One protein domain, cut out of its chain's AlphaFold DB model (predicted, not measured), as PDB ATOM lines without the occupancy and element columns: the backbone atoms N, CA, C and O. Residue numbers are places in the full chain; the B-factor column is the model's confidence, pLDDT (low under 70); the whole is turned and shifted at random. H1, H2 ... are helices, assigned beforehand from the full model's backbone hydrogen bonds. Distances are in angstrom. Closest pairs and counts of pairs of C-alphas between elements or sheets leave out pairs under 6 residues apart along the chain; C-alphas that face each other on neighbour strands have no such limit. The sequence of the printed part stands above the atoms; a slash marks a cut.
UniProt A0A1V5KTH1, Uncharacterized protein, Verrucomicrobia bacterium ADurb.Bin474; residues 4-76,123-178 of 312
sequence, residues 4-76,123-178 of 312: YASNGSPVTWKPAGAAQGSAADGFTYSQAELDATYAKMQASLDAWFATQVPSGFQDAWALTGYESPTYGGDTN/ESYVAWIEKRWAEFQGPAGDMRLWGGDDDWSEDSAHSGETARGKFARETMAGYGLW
ATOM      1  N   TYR A   4       8.236   3.921  46.176       95.38
ATOM      2  CA  TYR A   4       9.022   3.578  47.360       95.38
ATOM      3  C   TYR A   4      10.183   2.663  46.970       95.38
ATOM      4  O   TYR A   4      10.010   1.729  46.188       95.38
ATOM      5  N   ALA A   5      11.362   2.921  47.527       95.12
ATOM      6  CA  ALA A   5      12.486   1.999  47.438       95.12
ATOM      7  C   ALA A   5      12.226   0.744  48.294       95.12
ATOM      8  O   ALA A   5      11.372   0.745  49.184       95.12
ATOM      9  N   SER A   6      12.996  -0.321  48.076       95.12
ATOM     10  CA  SER A   6      12.874  -1.619  48.752       95.12
ATOM     11  C   SER A   6      13.047  -1.516  50.269       95.12
ATOM     12  O   SER A   6      12.567  -2.364  51.017       95.12
ATOM     13  N   ASN A   7      13.712  -0.460  50.744       93.38
ATOM     14  CA  ASN A   7      13.860  -0.141  52.163       93.38
ATOM     15  C   ASN A   7      12.659   0.635  52.753       93.38
ATOM     16  O   ASN A   7      12.722   1.068  53.901       93.38
ATOM     17  N   GLY A   8      11.590   0.846  51.978       94.00
ATOM     18  CA  GLY A   8      10.396   1.596  52.371       94.00
ATOM     19  C   GLY A   8      10.536   3.118  52.294       94.00
ATOM     20  O   GLY A   8       9.606   3.828  52.672       94.00
ATOM     21  N   SER A   9      11.664   3.642  51.810       93.88
ATOM     22  CA  SER A   9      11.882   5.087  51.727       93.88
ATOM     23  C   SER A   9      11.194   5.694  50.503       93.88
ATOM     24  O   SER A   9      11.203   5.084  49.430       93.88
ATOM     25  N   PRO A  10      10.610   6.897  50.623       93.31
ATOM     26  CA  PRO A  10       9.953   7.550  49.501       93.31
ATOM     27  C   PRO A  10      10.970   8.012  48.454       93.31
ATOM     28  O   PRO A  10      11.982   8.631  48.778       93.31
ATOM     29  N   VAL A  11      10.658   7.776  47.181       91.19
ATOM     30  CA  VAL A  11      11.444   8.273  46.048       91.19
ATOM     31  C   VAL A  11      10.812   9.572  45.554       91.19
ATOM     32  O   VAL A  11       9.715   9.583  44.987       91.19
ATOM     33  N   THR A  12      11.468  10.700  45.818       89.44
ATOM     34  CA  THR A  12      10.981  12.035  45.421       89.44
ATOM     35  C   THR A  12      11.615  12.534  44.130       89.44
ATOM     36  O   THR A  12      11.052  13.419  43.494       89.44
ATOM     37  N   TRP A  13      12.726  11.930  43.717       89.00
ATOM     38  CA  TRP A  13      13.360  12.152  42.426       89.00
ATOM     39  C   TRP A  13      12.727  11.246  41.371       89.00
ATOM     40  O   TRP A  13      12.578  10.048  41.579       89.00
ATOM     41  N   LYS A  14      12.350  11.806  40.226       87.44
ATOM     42  CA  LYS A  14      11.958  11.054  39.044       87.44
ATOM     43  C   LYS A  14      13.114  10.151  38.604       87.44
ATOM     44  O   LYS A  14      14.232  10.672  38.461       87.44
ATOM     45  N   PRO A  15      12.859   8.854  38.378       88.56
ATOM     46  CA  PRO A  15      13.792   7.975  37.689       88.56
ATOM     47  C   PRO A  15      14.165   8.494  36.296       88.56
ATOM     48  O   PRO A  15      13.453   9.311  35.709       88.56
ATOM     49  N   ALA A  16      15.317   8.053  35.791       81.19
ATOM     50  CA  ALA A  16      15.856   8.518  34.516       81.19
ATOM     51  C   ALA A  16      14.965   8.125  33.322       81.19
ATOM     52  O   ALA A  16      14.356   7.056  33.315       81.19
ATOM     53  N   GLY A  17      14.955   8.971  32.289       79.62
ATOM     54  CA  GLY A  17      14.159   8.773  31.075       79.62
ATOM     55  C   GLY A  17      12.788   9.457  31.115       79.62
ATOM     56  O   GLY A  17      12.506  10.278  31.990       79.62
ATOM     57  N   ALA A  18      11.958   9.140  30.118       81.19
ATOM     58  CA  ALA A  18      10.596   9.656  30.015       81.19
ATOM     59  C   ALA A  18       9.722   9.140  31.168       81.19
ATOM     60  O   ALA A  18       9.866   7.989  31.594       81.19
ATOM     61  N   ALA A  19       8.799   9.970  31.660       83.69
ATOM     62  CA  ALA A  19       7.889   9.571  32.722       83.69
ATOM     63  C   ALA A  19       7.079   8.317  32.357       83.69
ATOM     64  O   ALA A  19       6.389   8.262  31.338       83.69
ATOM     65  N   GLN A  20       7.120   7.322  33.242       87.31
ATOM     66  CA  GLN A  20       6.311   6.108  33.141       87.31
ATOM     67  C   GLN A  20       5.028   6.284  33.963       87.31
ATOM     68  O   GLN A  20       4.938   5.818  35.098       87.31
ATOM     69  N   GLY A  21       4.062   7.024  33.417       86.38
ATOM     70  CA  GLY A  21       2.792   7.346  34.077       86.38
ATOM     71  C   GLY A  21       2.677   8.812  34.498       86.38
ATOM     72  O   GLY A  21       3.458   9.660  34.068       86.38
ATOM     73  N   SER A  22       1.678   9.122  35.323       84.25
ATOM     74  CA  SER A  22       1.353  10.496  35.719       84.25
ATOM     75  C   SER A  22       1.034  10.588  37.212       84.25
ATOM     76  O   SER A  22       0.749   9.590  37.870       84.25
ATOM     77  N   ALA A  23       1.027  11.803  37.761       81.75
ATOM     78  CA  ALA A  23       0.572  12.012  39.135       81.75
ATOM     79  C   ALA A  23      -0.922  11.674  39.328       81.75
ATOM     80  O   ALA A  23      -1.329  11.374  40.447       81.75
ATOM     81  N   ALA A  24      -1.727  11.722  38.257       85.06
ATOM     82  CA  ALA A  24      -3.152  11.396  38.289       85.06
ATOM     83  C   ALA A  24      -3.407   9.881  38.208       85.06
ATOM     84  O   ALA A  24      -4.289   9.375  38.896       85.06
ATOM     85  N   ASP A  25      -2.610   9.171  37.406       85.06
ATOM     86  CA  ASP A  25      -2.825   7.754  37.073       85.06
ATOM     87  C   ASP A  25      -1.894   6.803  37.843       85.06
ATOM     88  O   ASP A  25      -2.070   5.585  37.815       85.06
ATOM     89  N   GLY A  26      -0.911   7.359  38.555       86.31
ATOM     90  CA  GLY A  26       0.163   6.623  39.209       86.31
ATOM     91  C   GLY A  26       1.373   6.420  38.295       86.31
ATOM     92  O   GLY A  26       1.266   6.372  37.069       86.31
ATOM     93  N   PHE A  27       2.548   6.303  38.913       89.94
ATOM     94  CA  PHE A  27       3.798   5.985  38.224       89.94
ATOM     95  C   PHE A  27       4.076   4.478  38.273       89.94
ATOM     96  O   PHE A  27       3.823   3.835  39.292       89.94
ATOM     97  N   THR A  28       4.620   3.919  37.191       91.56
ATOM     98  CA  THR A  28       4.809   2.470  36.996       91.56
ATOM     99  C   THR A  28       6.279   2.071  36.835       91.56
ATOM    100  O   THR A  28       6.597   1.213  36.017       91.56
ATOM    101  N   TYR A  29       7.181   2.693  37.595       92.75
ATOM    102  CA  TYR A  29       8.601   2.334  37.586       92.75
ATOM    103  C   TYR A  29       8.847   0.967  38.235       92.75
ATOM    104  O   TYR A  29       8.177   0.585  39.198       92.75
ATOM    105  N   SER A  30       9.846   0.236  37.741       94.56
ATOM    106  CA  SER A  30      10.301  -1.007  38.361       94.56
ATOM    107  C   SER A  30      10.980  -0.751  39.711       94.56
ATOM    108  O   SER A  30      11.546   0.315  39.963       94.56
ATOM    109  N   GLN A  31      10.995  -1.767  40.580       95.00
ATOM    110  CA  GLN A  31      11.656  -1.654  41.884       95.00
ATOM    111  C   GLN A  31      13.155  -1.339  41.755       95.00
ATOM    112  O   GLN A  31      13.688  -0.558  42.536       95.00
ATOM    113  N   ALA A  32      13.825  -1.892  40.739       94.94
ATOM    114  CA  ALA A  32      15.235  -1.618  40.478       94.94
ATOM    115  C   ALA A  32      15.480  -0.146  40.094       94.94
ATOM    116  O   ALA A  32      16.454   0.449  40.554       94.94
ATOM    117  N   GLU A  33      14.592   0.460  39.296       93.12
ATOM    118  CA  GLU A  33      14.661   1.890  38.961       93.12
ATOM    119  C   GLU A  33      14.419   2.768  40.192       93.12
ATOM    120  O   GLU A  33      15.136   3.750  40.394       93.12
ATOM    121  N   LEU A  34      13.450   2.405  41.039       94.44
ATOM    122  CA  LEU A  34      13.164   3.116  42.288       94.44
ATOM    123  C   LEU A  34      14.344   3.047  43.266       94.44
ATOM    124  O   LEU A  34      14.741   4.077  43.810       94.44
ATOM    125  N   ASP A  35      14.953   1.874  43.434       95.38
ATOM    126  CA  ASP A  35      16.103   1.673  44.322       95.38
ATOM    127  C   ASP A  35      17.345   2.421  43.828       95.38
ATOM    128  O   ASP A  35      18.019   3.091  44.613       95.38
ATOM    129  N   ALA A  36      17.628   2.366  42.523       93.75
ATOM    130  CA  ALA A  36      18.742   3.095  41.923       93.75
ATOM    131  C   ALA A  36      18.551   4.617  42.032       93.75
ATOM    132  O   ALA A  36      19.491   5.347  42.355       93.75
ATOM    133  N   THR A  37      17.326   5.098  41.811       92.06
ATOM    134  CA  THR A  37      16.997   6.525  41.919       92.06
ATOM    135  C   THR A  37      17.098   7.005  43.360       92.06
ATOM    136  O   THR A  37      17.671   8.064  43.614       92.06
ATOM    137  N   TYR A  38      16.611   6.212  44.317       94.12
ATOM    138  CA  TYR A  38      16.765   6.496  45.739       94.12
ATOM    139  C   TYR A  38      18.240   6.530  46.157       94.12
ATOM    140  O   TYR A  38      18.656   7.458  46.845       94.12
ATOM    141  N   ALA A  39      19.051   5.574  45.698       94.38
ATOM    142  CA  ALA A  39      20.483   5.556  45.980       94.38
ATOM    143  C   ALA A  39      21.200   6.798  45.421       94.38
ATOM    144  O   ALA A  39      22.016   7.394  46.123       94.38
ATOM    145  N   LYS A  40      20.866   7.232  44.194       91.50
ATOM    146  CA  LYS A  40      21.394   8.473  43.595       91.50
ATOM    147  C   LYS A  40      20.981   9.707  44.403       91.50
ATOM    148  O   LYS A  40      21.826  10.542  44.715       91.50
ATOM    149  N   MET A  41      19.702   9.794  44.772       90.94
ATOM    150  CA  MET A  41      19.160  10.871  45.604       90.94
ATOM    151  C   MET A  41      19.893  10.957  46.946       90.94
ATOM    152  O   MET A  41      20.357  12.029  47.321       90.94
ATOM    153  N   GLN A  42      20.050   9.827  47.639       92.56
ATOM    154  CA  GLN A  42      20.738   9.776  48.926       92.56
ATOM    155  C   GLN A  42      22.212  10.165  48.786       92.56
ATOM    156  O   GLN A  42      22.685  11.014  49.530       92.56
ATOM    157  N   ALA A  43      22.918   9.623  47.789       93.38
ATOM    158  CA  ALA A  43      24.318   9.963  47.544       93.38
ATOM    159  C   ALA A  43      24.514  11.458  47.241       93.38
ATOM    160  O   ALA A  43      25.500  12.049  47.681       93.38
ATOM    161  N   SER A  44      23.587  12.075  46.505       90.88
ATOM    162  CA  SER A  44      23.634  13.506  46.209       90.88
ATOM    163  C   SER A  44      23.342  14.369  47.435       90.88
ATOM    164  O   SER A  44      24.092  15.308  47.693       90.88
ATOM    165  N   LEU A  45      22.320  14.024  48.229       87.62
ATOM    166  CA  LEU A  45      22.026  14.688  49.503       87.62
ATOM    167  C   LEU A  45      23.213  14.586  50.465       87.62
ATOM    168  O   LEU A  45      23.692  15.611  50.946       87.62
ATOM    169  N   ASP A  46      23.739  13.382  50.686       90.25
ATOM    170  CA  ASP A  46      24.880  13.154  51.576       90.25
ATOM    171  C   ASP A  46      26.102  13.965  51.128       90.25
ATOM    172  O   ASP A  46      26.740  14.632  51.942       90.25
ATOM    173  N   ALA A  47      26.411  13.965  49.827       90.94
ATOM    174  CA  ALA A  47      27.533  14.727  49.286       90.94
ATOM    175  C   ALA A  47      27.321  16.248  49.387       90.94
ATOM    176  O   ALA A  47      28.262  16.968  49.718       90.94
ATOM    177  N   TRP A  48      26.104  16.739  49.138       86.19
ATOM    178  CA  TRP A  48      25.756  18.158  49.248       86.19
ATOM    179  C   TRP A  48      25.895  18.670  50.683       86.19
ATOM    180  O   TRP A  48      26.491  19.721  50.927       86.19
ATOM    181  N   PHE A  49      25.395  17.903  51.654       83.19
ATOM    182  CA  PHE A  49      25.499  18.251  53.069       83.19
ATOM    183  C   PHE A  49      26.901  17.997  53.647       83.19
ATOM    184  O   PHE A  49      27.269  18.632  54.632       83.19
ATOM    185  N   ALA A  50      27.729  17.154  53.025       86.12
ATOM    186  CA  ALA A  50      29.130  16.988  53.417       86.12
ATOM    187  C   ALA A  50      30.004  18.208  53.071       86.12
ATOM    188  O   ALA A  50      31.028  18.430  53.721       86.12
ATOM    189  N   THR A  51      29.621  19.014  52.073       78.25
ATOM    190  CA  THR A  51      30.394  20.184  51.617       78.25
ATOM    191  C   THR A  51      29.689  21.513  51.884       78.25
ATOM    192  O   THR A  51      29.770  22.453  51.085       78.25
ATOM    193  N   GLN A  52      29.056  21.614  53.054       73.12
ATOM    194  CA  GLN A  52      28.379  22.816  53.534       73.12
ATOM    195  C   GLN A  52      29.225  24.087  53.376       73.12
ATOM    196  O   GLN A  52      30.450  24.108  53.538       73.12
ATOM    197  N   VAL A  53      28.537  25.169  53.037       75.88
ATOM    198  CA  VAL A  53      29.122  26.495  52.884       75.88
ATOM    199  C   VAL A  53      29.671  26.951  54.248       75.88
ATOM    200  O   VAL A  53      28.960  26.819  55.243       75.88
ATOM    201  N   PRO A  54      30.917  27.460  54.349       78.31
ATOM    202  CA  PRO A  54      31.505  27.845  55.636       78.31
ATOM    203  C   PRO A  54      30.661  28.886  56.380       78.31
ATOM    204  O   PRO A  54      30.098  29.774  55.740       78.31
ATOM    205  N   SER A  55      30.637  28.841  57.717       78.81
ATOM    206  CA  SER A  55      29.835  29.760  58.546       78.81
ATOM    207  C   SER A  55      30.076  31.234  58.213       78.81
ATOM    208  O   SER A  55      29.127  31.981  58.041       78.81
ATOM    209  N   GLY A  56      31.327  31.638  57.978       79.69
ATOM    210  CA  GLY A  56      31.636  33.018  57.584       79.69
ATOM    211  C   GLY A  56      31.025  33.445  56.241       79.69
ATOM    212  O   GLY A  56      30.727  34.619  56.053       79.69
ATOM    213  N   PHE A  57      30.801  32.511  55.308       78.12
ATOM    214  CA  PHE A  57      30.059  32.804  54.079       78.12
ATOM    215  C   PHE A  57      28.556  32.885  54.364       78.12
ATOM    216  O   PHE A  57      27.898  33.774  53.832       78.12
ATOM    217  N   GLN A  58      28.026  31.997  55.214       80.56
ATOM    218  CA  GLN A  58      26.628  32.067  55.653       80.56
ATOM    219  C   GLN A  58      26.331  33.430  56.294       80.56
ATOM    220  O   GLN A  58      25.382  34.098  55.890       80.56
ATOM    221  N   ASP A  59      27.208  33.890  57.187       80.75
ATOM    222  CA  ASP A  59      27.117  35.196  57.841       80.75
ATOM    223  C   ASP A  59      27.207  36.350  56.829       80.75
ATOM    224  O   ASP A  59      26.383  37.264  56.848       80.75
ATOM    225  N   ALA A  60      28.178  36.304  55.906       79.44
ATOM    226  CA  ALA A  60      28.393  37.359  54.912       79.44
ATOM    227  C   ALA A  60      27.210  37.540  53.944       79.44
ATOM    228  O   ALA A  60      26.955  38.654  53.486       79.44
ATOM    229  N   TRP A  61      26.492  36.458  53.641       79.06
ATOM    230  CA  TRP A  61      25.322  36.451  52.758       79.06
ATOM    231  C   TRP A  61      23.988  36.458  53.511       79.06
ATOM    232  O   TRP A  61      22.936  36.312  52.885       79.06
ATOM    233  N   ALA A  62      24.025  36.625  54.837       82.69
ATOM    234  CA  ALA A  62      22.860  36.559  55.716       82.69
ATOM    235  C   ALA A  62      21.980  35.321  55.445       82.69
ATOM    236  O   ALA A  62      20.752  35.418  55.432       82.69
ATOM    237  N   LEU A  63      22.610  34.167  55.188       82.31
ATOM    238  CA  LEU A  63      21.900  32.913  54.955       82.31
ATOM    239  C   LEU A  63      21.191  32.505  56.251       82.31
ATOM    240  O   LEU A  63      21.828  32.295  57.282       82.31
ATOM    241  N   THR A  64      19.868  32.372  56.202       78.06
ATOM    242  CA  THR A  64      19.055  31.918  57.340       78.06
ATOM    243  C   THR A  64      18.496  30.528  57.072       78.06
ATOM    244  O   THR A  64      18.283  30.154  55.927       78.06
ATOM    245  N   GLY A  65      18.297  29.712  58.111       74.81
ATOM    246  CA  GLY A  65      17.732  28.366  57.935       74.81
ATOM    247  C   GLY A  65      18.638  27.379  57.184       74.81
ATOM    248  O   GLY A  65      18.151  26.349  56.728       74.81
ATOM    249  N   TYR A  66      19.942  27.659  57.076       72.31
ATOM    250  CA  TYR A  66      20.910  26.808  56.370       72.31
ATOM    251  C   TYR A  66      21.058  25.408  56.989       72.31
ATOM    252  O   TYR A  66      21.276  24.429  56.278       72.31
ATOM    253  N   GLU A  67      20.859  25.288  58.304       68.44
ATOM    254  CA  GLU A  67      20.844  23.996  59.003       68.44
ATOM    255  C   GLU A  67      19.594  23.152  58.698       68.44
ATOM    256  O   GLU A  67      19.540  21.975  59.053       68.44
ATOM    257  N   SER A  68      18.576  23.727  58.042       67.56
ATOM    258  CA  SER A  68      17.386  22.977  57.657       67.56
ATOM    259  C   SER A  68      17.682  22.085  56.450       67.56
ATOM    260  O   SER A  68      17.960  22.608  55.364       67.56
ATOM    261  N   PRO A  69      17.518  20.754  56.568       58.69
ATOM    262  CA  PRO A  69      17.691  19.834  55.446       58.69
ATOM    263  C   PRO A  69      16.635  20.028  54.346       58.69
ATOM    264  O   PRO A  69      16.758  19.448  53.271       58.69
ATOM    265  N   THR A  70      15.593  20.824  54.606       59.41
ATOM    266  CA  THR A  70      14.511  21.118  53.657       59.41
ATOM    267  C   THR A  70      14.759  22.381  52.836       59.41
ATOM    268  O   THR A  70      14.336  22.427  51.686       59.41
ATOM    269  N   TYR A  71      15.418  23.395  53.403       59.44
ATOM    270  CA  TYR A  71      15.531  24.717  52.771       59.44
ATOM    271  C   TYR A  71      16.952  25.052  52.313       59.44
ATOM    272  O   TYR A  71      17.108  25.818  51.374       59.44
ATOM    273  N   GLY A  72      17.995  24.474  52.924       59.81
ATOM    274  CA  GLY A  72      19.376  24.667  52.457       59.81
ATOM    275  C   GLY A  72      19.878  26.120  52.487       59.81
ATOM    276  O   GLY A  72      20.913  26.406  51.889       59.81
ATOM    277  N   GLY A  73      19.176  27.008  53.202       67.12
ATOM    278  CA  GLY A  73      19.493  28.426  53.368       67.12
ATOM    279  C   GLY A  73      18.658  29.364  52.499       67.12
ATOM    280  O   GLY A  73      18.695  29.274  51.279       67.12
ATOM    281  N   ASP A  74      17.999  30.331  53.135       69.50
ATOM    282  CA  ASP A  74      17.281  31.428  52.486       69.50
ATOM    283  C   ASP A  74      18.062  32.742  52.620       69.50
ATOM    284  O   ASP A  74      18.553  33.079  53.704       69.50
ATOM    285  N   THR A  75      18.128  33.524  51.539       71.62
ATOM    286  CA  THR A  75      18.654  34.895  51.564       71.62
ATOM    287  C   THR A  75      17.889  35.826  50.630       71.62
ATOM    288  O   THR A  75      17.473  35.440  49.543       71.62
ATOM    289  N   ASN A  76      17.730  37.078  51.062       66.62
ATOM    290  CA  ASN A  76      17.219  38.196  50.260       66.62
ATOM    291  C   ASN A  76      18.260  39.327  50.140       66.62
ATOM    292  O   ASN A  76      17.925  40.446  49.750       66.62
ATOM    293  N   GLU A 123      41.913  35.749  43.156       84.44
ATOM    294  CA  GLU A 123      42.424  34.401  43.472       84.44
ATOM    295  C   GLU A 123      41.585  33.655  44.529       84.44
ATOM    296  O   GLU A 123      41.315  32.461  44.399       84.44
ATOM    297  N   SER A 124      41.077  34.366  45.539       81.88
ATOM    298  CA  SER A 124      40.166  33.799  46.544       81.88
ATOM    299  C   SER A 124      38.836  33.315  45.954       81.88
ATOM    300  O   SER A 124      38.286  32.305  46.392       81.88
ATOM    301  N   TYR A 125      38.327  34.021  44.946       82.62
ATOM    302  CA  TYR A 125      37.113  33.677  44.219       82.62
ATOM    303  C   TYR A 125      37.360  32.516  43.255       82.62
ATOM    304  O   TYR A 125      36.547  31.599  43.190       82.62
ATOM    305  N   VAL A 126      38.514  32.505  42.579       87.19
ATOM    306  CA  VAL A 126      38.960  31.387  41.733       87.19
ATOM    307  C   VAL A 126      39.016  30.095  42.530       87.19
ATOM    308  O   VAL A 126      38.372  29.116  42.160       87.19
ATOM    309  N   ALA A 127      39.713  30.111  43.668       87.44
ATOM    310  CA  ALA A 127      39.833  28.945  44.531       87.44
ATOM    311  C   ALA A 127      38.460  28.428  44.989       87.44
ATOM    312  O   ALA A 127      38.241  27.218  45.064       87.44
ATOM    313  N   TRP A 128      37.515  29.333  45.269       85.50
ATOM    314  CA  TRP A 128      36.146  28.955  45.609       85.50
ATOM    315  C   TRP A 128      35.410  28.321  44.420       85.50
ATOM    316  O   TRP A 128      34.837  27.243  44.582       85.50
ATOM    317  N   ILE A 129      35.463  28.937  43.232       89.31
ATOM    318  CA  ILE A 129      34.815  28.428  42.012       89.31
ATOM    319  C   ILE A 129      35.356  27.042  41.659       89.31
ATOM    320  O   ILE A 129      34.573  26.115  41.470       89.31
ATOM    321  N   GLU A 130      36.678  26.874  41.610       91.06
ATOM    322  CA  GLU A 130      37.309  25.604  41.235       91.06
ATOM    323  C   GLU A 130      37.019  24.500  42.251       91.06
ATOM    324  O   GLU A 130      36.690  23.375  41.867       91.06
ATOM    325  N   LYS A 131      37.052  24.826  43.551       89.75
ATOM    326  CA  LYS A 131      36.667  23.887  44.609       89.75
ATOM    327  C   LYS A 131      35.216  23.430  44.444       89.75
ATOM    328  O   LYS A 131      34.948  22.232  44.488       89.75
ATOM    329  N   ARG A 132      34.277  24.363  44.254       89.19
ATOM    330  CA  ARG A 132      32.853  24.040  44.054       89.19
ATOM    331  C   ARG A 132      32.628  23.246  42.774       89.19
ATOM    332  O   ARG A 132      31.882  22.273  42.791       89.19
ATOM    333  N   TRP A 133      33.313  23.600  41.690       92.00
ATOM    334  CA  TRP A 133      33.209  22.871  40.433       92.00
ATOM    335  C   TRP A 133      33.672  21.421  40.565       92.00
ATOM    336  O   TRP A 133      32.986  20.525  40.076       92.00
ATOM    337  N   ALA A 134      34.784  21.181  41.265       92.44
ATOM    338  CA  ALA A 134      35.278  19.837  41.545       92.44
ATOM    339  C   ALA A 134      34.279  19.014  42.378       92.44
ATOM    340  O   ALA A 134      34.040  17.846  42.079       92.44
ATOM    341  N   GLU A 135      33.643  19.620  43.380       91.12
ATOM    342  CA  GLU A 135      32.601  18.960  44.177       91.12
ATOM    343  C   GLU A 135      31.355  18.634  43.346       91.12
ATOM    344  O   GLU A 135      30.818  17.530  43.438       91.12
ATOM    345  N   PHE A 136      30.937  19.551  42.470       91.31
ATOM    346  CA  PHE A 136      29.839  19.323  41.533       91.31
ATOM    347  C   PHE A 136      30.186  18.337  40.419       91.31
ATOM    348  O   PHE A 136      29.281  17.895  39.716       91.31
ATOM    349  N   GLN A 137      31.450  17.925  40.270       91.88
ATOM    350  CA  GLN A 137      31.757  16.758  39.445       91.88
ATOM    351  C   GLN A 137      31.337  15.437  40.105       91.88
ATOM    352  O   GLN A 137      31.087  14.455  39.399       91.88
ATOM    353  N   GLY A 138      31.210  15.415  41.433       91.81
ATOM    354  CA  GLY A 138      30.718  14.280  42.208       91.81
ATOM    355  C   GLY A 138      29.193  14.269  42.395       91.81
ATOM    356  O   GLY A 138      28.478  15.048  41.761       91.81
ATOM    357  N   PRO A 139      28.676  13.406  43.292       92.94
ATOM    358  CA  PRO A 139      27.236  13.254  43.530       92.94
ATOM    359  C   PRO A 139      26.523  14.542  43.969       92.94
ATOM    360  O   PRO A 139      25.350  14.726  43.654       92.94
ATOM    361  N   ALA A 140      27.220  15.470  44.637       90.94
ATOM    362  CA  ALA A 140      26.660  16.773  45.015       90.94
ATOM    363  C   ALA A 140      26.173  17.572  43.790       90.94
ATOM    364  O   ALA A 140      25.221  18.341  43.878       90.94
ATOM    365  N   GLY A 141      26.793  17.361  42.626       90.44
ATOM    366  CA  GLY A 141      26.397  18.001  41.378       90.44
ATOM    367  C   GLY A 141      25.047  17.552  40.828       90.44
ATOM    368  O   GLY A 141      24.472  18.274  40.019       90.44
ATOM    369  N   ASP A 142      24.532  16.401  41.262       89.12
ATOM    370  CA  ASP A 142      23.254  15.849  40.798       89.12
ATOM    371  C   ASP A 142      22.048  16.437  41.553       89.12
ATOM    372  O   ASP A 142      20.908  16.074  41.265       89.12
ATOM    373  N   MET A 143      22.295  17.347  42.506       88.50
ATOM    374  CA  MET A 143      21.263  18.009  43.298       88.50
ATOM    375  C   MET A 143      20.286  18.756  42.391       88.50
ATOM    376  O   MET A 143      20.709  19.603  41.605       88.50
ATOM    377  N   ARG A 144      18.992  18.455  42.516       86.81
ATOM    378  CA  ARG A 144      17.904  19.065  41.733       86.81
ATOM    379  C   ARG A 144      17.470  20.389  42.363       86.81
ATOM    380  O   ARG A 144      17.352  20.454  43.585       86.81
ATOM    381  N   LEU A 145      17.259  21.431  41.555       81.12
ATOM    382  CA  LEU A 145      17.096  22.804  42.060       81.12
ATOM    383  C   LEU A 145      15.640  23.279  42.172       81.12
ATOM    384  O   LEU A 145      15.314  24.000  43.111       81.12
ATOM    385  N   TRP A 146      14.766  22.886  41.251       78.44
ATOM    386  CA  TRP A 146      13.396  23.403  41.127       78.44
ATOM    387  C   TRP A 146      12.318  22.327  41.235       78.44
ATOM    388  O   TRP A 146      11.152  22.645  41.472       78.44
ATOM    389  N   GLY A 147      12.683  21.053  41.097       78.25
ATOM    390  CA  GLY A 147      11.704  19.983  41.058       78.25
ATOM    391  C   GLY A 147      12.276  18.581  41.149       78.25
ATOM    392  O   GLY A 147      13.442  18.293  40.878       78.25
ATOM    393  N   GLY A 148      11.385  17.660  41.510       76.69
ATOM    394  CA  GLY A 148      11.669  16.233  41.498       76.69
ATOM    395  C   GLY A 148      11.902  15.683  40.093       76.69
ATOM    396  O   GLY A 148      12.285  14.533  39.994       76.69
ATOM    397  N   ASP A 149      11.711  16.443  39.021       74.56
ATOM    398  CA  ASP A 149      11.865  16.063  37.614       74.56
ATOM    399  C   ASP A 149      13.028  16.780  36.899       74.56
ATOM    400  O   ASP A 149      13.201  16.605  35.691       74.56
ATOM    401  N   ASP A 150      13.861  17.533  37.627       72.75
ATOM    402  CA  ASP A 150      15.018  18.261  37.080       72.75
ATOM    403  C   ASP A 150      16.216  17.338  36.814       72.75
ATOM    404  O   ASP A 150      17.284  17.448  37.412       72.75
ATOM    405  N   ASP A 151      16.034  16.396  35.896       69.25
ATOM    406  CA  ASP A 151      17.106  15.606  35.290       69.25
ATOM    407  C   ASP A 151      17.100  15.810  33.766       69.25
ATOM    408  O   ASP A 151      16.195  16.441  33.213       69.25
ATOM    409  N   TRP A 152      18.107  15.285  33.070       63.81
ATOM    410  CA  TRP A 152      18.246  15.388  31.613       63.81
ATOM    411  C   TRP A 152      17.262  14.447  30.882       63.81
ATOM    412  O   TRP A 152      17.661  13.515  30.185       63.81
ATOM    413  N   SER A 153      15.956  14.644  31.087       65.38
ATOM    414  CA  SER A 153      14.867  13.884  30.458       65.38
ATOM    415  C   SER A 153      14.025  14.757  29.528       65.38
ATOM    416  O   SER A 153      13.801  15.927  29.830       65.38
ATOM    417  N   GLU A 154      13.503  14.176  28.444       66.81
ATOM    418  CA  GLU A 154      12.706  14.872  27.412       66.81
ATOM    419  C   GLU A 154      11.453  15.586  27.951       66.81
ATOM    420  O   GLU A 154      10.987  16.558  27.370       66.81
ATOM    421  N   ASP A 155      10.922  15.117  29.074       68.88
ATOM    422  CA  ASP A 155       9.718  15.597  29.752       68.88
ATOM    423  C   ASP A 155      10.016  16.447  31.003       68.88
ATOM    424  O   ASP A 155       9.104  16.738  31.774       68.88
ATOM    425  N   SER A 156      11.276  16.839  31.228       71.25
ATOM    426  CA  SER A 156      11.641  17.766  32.311       71.25
ATOM    427  C   SER A 156      11.227  19.194  31.953       71.25
ATOM    428  O   SER A 156      11.659  19.727  30.927       71.25
ATOM    429  N   ALA A 157      10.455  19.849  32.826       66.25
ATOM    430  CA  ALA A 157      10.058  21.248  32.633       66.25
ATOM    431  C   ALA A 157      11.241  22.232  32.737       66.25
ATOM    432  O   ALA A 157      11.168  23.337  32.198       66.25
ATOM    433  N   HIS A 158      12.339  21.823  33.383       70.00
ATOM    434  CA  HIS A 158      13.521  22.657  33.632       70.00
ATOM    435  C   HIS A 158      14.796  22.097  32.987       70.00
ATOM    436  O   HIS A 158      15.905  22.465  33.375       70.00
ATOM    437  N   SER A 159      14.642  21.200  32.003       66.00
ATOM    438  CA  SER A 159      15.735  20.657  31.182       66.00
ATOM    439  C   SER A 159      16.958  20.235  32.009       66.00
ATOM    440  O   SER A 159      18.077  20.626  31.694       66.00
ATOM    441  N   GLY A 160      16.750  19.493  33.100       66.25
ATOM    442  CA  GLY A 160      17.836  18.976  33.935       66.25
ATOM    443  C   GLY A 160      18.670  20.031  34.660       66.25
ATOM    444  O   GLY A 160      19.903  19.956  34.678       66.25
ATOM    445  N   GLU A 161      18.007  21.015  35.272       80.19
ATOM    446  CA  GLU A 161      18.621  21.972  36.198       80.19
ATOM    447  C   GLU A 161      19.093  21.315  37.505       80.19
ATOM    448  O   GLU A 161      18.518  21.462  38.583       80.19
ATOM    449  N   THR A 162      20.216  20.609  37.398       87.75
ATOM    450  CA  THR A 162      21.021  20.192  38.541       87.75
ATOM    451  C   THR A 162      22.023  21.276  38.934       87.75
ATOM    452  O   THR A 162      22.355  22.157  38.130       87.75
ATOM    453  N   ALA A 163      22.573  21.197  40.148       88.69
ATOM    454  CA  ALA A 163      23.643  22.086  40.595       88.69
ATOM    455  C   ALA A 163      24.830  22.110  39.615       88.69
ATOM    456  O   ALA A 163      25.309  23.187  39.258       88.69
ATOM    457  N   ARG A 164      25.253  20.944  39.103       89.19
ATOM    458  CA  ARG A 164      26.303  20.846  38.075       89.19
ATOM    459  C   ARG A 164      25.894  21.565  36.793       89.19
ATOM    460  O   ARG A 164      26.667  22.372  36.285       89.19
ATOM    461  N   GLY A 165      24.698  21.281  36.274       85.25
ATOM    462  CA  GLY A 165      24.216  21.860  35.021       85.25
ATOM    463  C   GLY A 165      24.111  23.384  35.090       85.25
ATOM    464  O   GLY A 165      24.567  24.083  34.184       85.25
ATOM    465  N   LYS A 166      23.575  23.909  36.195       86.31
ATOM    466  CA  LYS A 166      23.448  25.351  36.415       86.31
ATOM    467  C   LYS A 166      24.804  26.028  36.589       86.31
ATOM    468  O   LYS A 166      25.091  27.002  35.895       86.31
ATOM    469  N   PHE A 167      25.672  25.476  37.439       88.19
ATOM    470  CA  PHE A 167      27.004  26.035  37.675       88.19
ATOM    471  C   PHE A 167      27.860  26.032  36.401       88.19
ATOM    472  O   PHE A 167      28.554  27.009  36.123       88.19
ATOM    473  N   ALA A 168      27.759  24.983  35.577       85.56
ATOM    474  CA  ALA A 168      28.436  24.909  34.284       85.56
ATOM    475  C   ALA A 168      28.037  26.066  33.350       85.56
ATOM    476  O   ALA A 168      28.898  26.751  32.798       85.56
ATOM    477  N   ARG A 169      26.729  26.303  33.184       82.38
ATOM    478  CA  ARG A 169      26.212  27.307  32.243       82.38
ATOM    479  C   ARG A 169      26.400  28.737  32.733       82.38
ATOM    480  O   ARG A 169      26.791  29.595  31.950       82.38
ATOM    481  N   GLU A 170      26.101  28.996  34.003       85.25
ATOM    482  CA  GLU A 170      26.026  30.365  34.525       85.25
ATOM    483  C   GLU A 170      27.354  30.847  35.114       85.25
ATOM    484  O   GLU A 170      27.656  32.035  35.049       85.25
ATOM    485  N   THR A 171      28.168  29.942  35.669       86.75
ATOM    486  CA  THR A 171      29.443  30.305  36.312       86.75
ATOM    487  C   THR A 171      30.642  29.907  35.462       86.75
ATOM    488  O   THR A 171      31.474  30.757  35.145       86.75
ATOM    489  N   MET A 172      30.740  28.639  35.048       85.12
ATOM    490  CA  MET A 172      31.956  28.136  34.396       85.12
ATOM    491  C   MET A 172      32.202  28.750  33.017       85.12
ATOM    492  O   MET A 172      33.357  28.987  32.673       85.12
ATOM    493  N   ALA A 173      31.153  29.071  32.255       74.62
ATOM    494  CA  ALA A 173      31.302  29.745  30.964       74.62
ATOM    495  C   ALA A 173      31.974  31.128  31.104       74.62
ATOM    496  O   ALA A 173      32.948  31.429  30.410       74.62
ATOM    497  N   GLY A 174      31.498  31.954  32.044       77.31
ATOM    498  CA  GLY A 174      32.081  33.269  32.328       77.31
ATOM    499  C   GLY A 174      33.470  33.172  32.962       77.31
ATOM    500  O   GLY A 174      34.385  33.894  32.564       77.31
ATOM    501  N   TYR A 175      33.650  32.233  33.897       83.50
ATOM    502  CA  TYR A 175      34.942  31.944  34.522       83.50
ATOM    503  C   TYR A 175      35.997  31.527  33.487       83.50
ATOM    504  O   TYR A 175      37.114  32.037  33.513       83.50
ATOM    505  N   GLY A 176      35.635  30.668  32.529       76.19
ATOM    506  CA  GLY A 176      36.530  30.204  31.470       76.19
ATOM    507  C   GLY A 176      37.045  31.336  30.581       76.19
ATOM    508  O   GLY A 176      38.250  31.412  30.340       76.19
ATOM    509  N   LEU A 177      36.168  32.256  30.151       73.19
ATOM    510  CA  LEU A 177      36.578  33.477  29.439       73.19
ATOM    511  C   LEU A 177      37.555  34.295  30.283       73.19
ATOM    512  O   LEU A 177      38.623  34.684  29.818       73.19
ATOM    513  N   TRP A 178      37.166  34.575  31.521       77.75
ATOM    514  CA  TRP A 178      37.921  35.450  32.401       77.75
ATOM    515  C   TRP A 178      39.322  34.895  32.693       77.75
ATOM    516  O   TRP A 178      40.298  35.638  32.625       77.75
TER     517      TRP A 178
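What this domain is: This is residues 4 to 76 and 123 to 178 of the 312 residues of an uncharacterized protein of Verrucomicrobia bacterium ADurb.Bin474 (UniProt A0A1V5KTH1). H3 and H5 form a V with short H4 at its point; long H1 reaches the other way from H4. Of the 129 printed residues, under half are in the five named helices, H1 to H5 in order; the class is all helix, with no named strand. It is elongated, 51 by 33 by 26 A, and only just compact, close to loose, with a radius of gyration of the C-alphas of 16.5 A.

Where its parts are: H1, residues 31 to 50, 28.0 A long, begins at C-alpha 31 (11.656, -1.654, 41.884). Then come H2, 55 to 60, H3, 123 to 136, H4, 139 to 142, and H5, 163 to 178, ending at C-alpha 178 (37.921, 35.450, 32.401).

How they stand to each other: H1 touches H4, closest C-alphas Ser 44 and Pro 139, 4.5 A, with residues 40 to 48 alone. H3 and H5 touch, closest C-alphas Phe 136 and Arg 164, 5.2 A, opposite ways at a shallow tilt of 34 degrees, only just short of steep. H2 touches no helix. Every O i to N i+4 pair is within hydrogen-bond range in H1, H2 and H3, 10 of 12 in H5.

The domain as a whole: Residues 77 to 122 are cut out; C-alphas 76 and 123 are 26.4 A apart. The H4 to H5 link is long. Residues 67 to 74 are among those with pLDDT under 70.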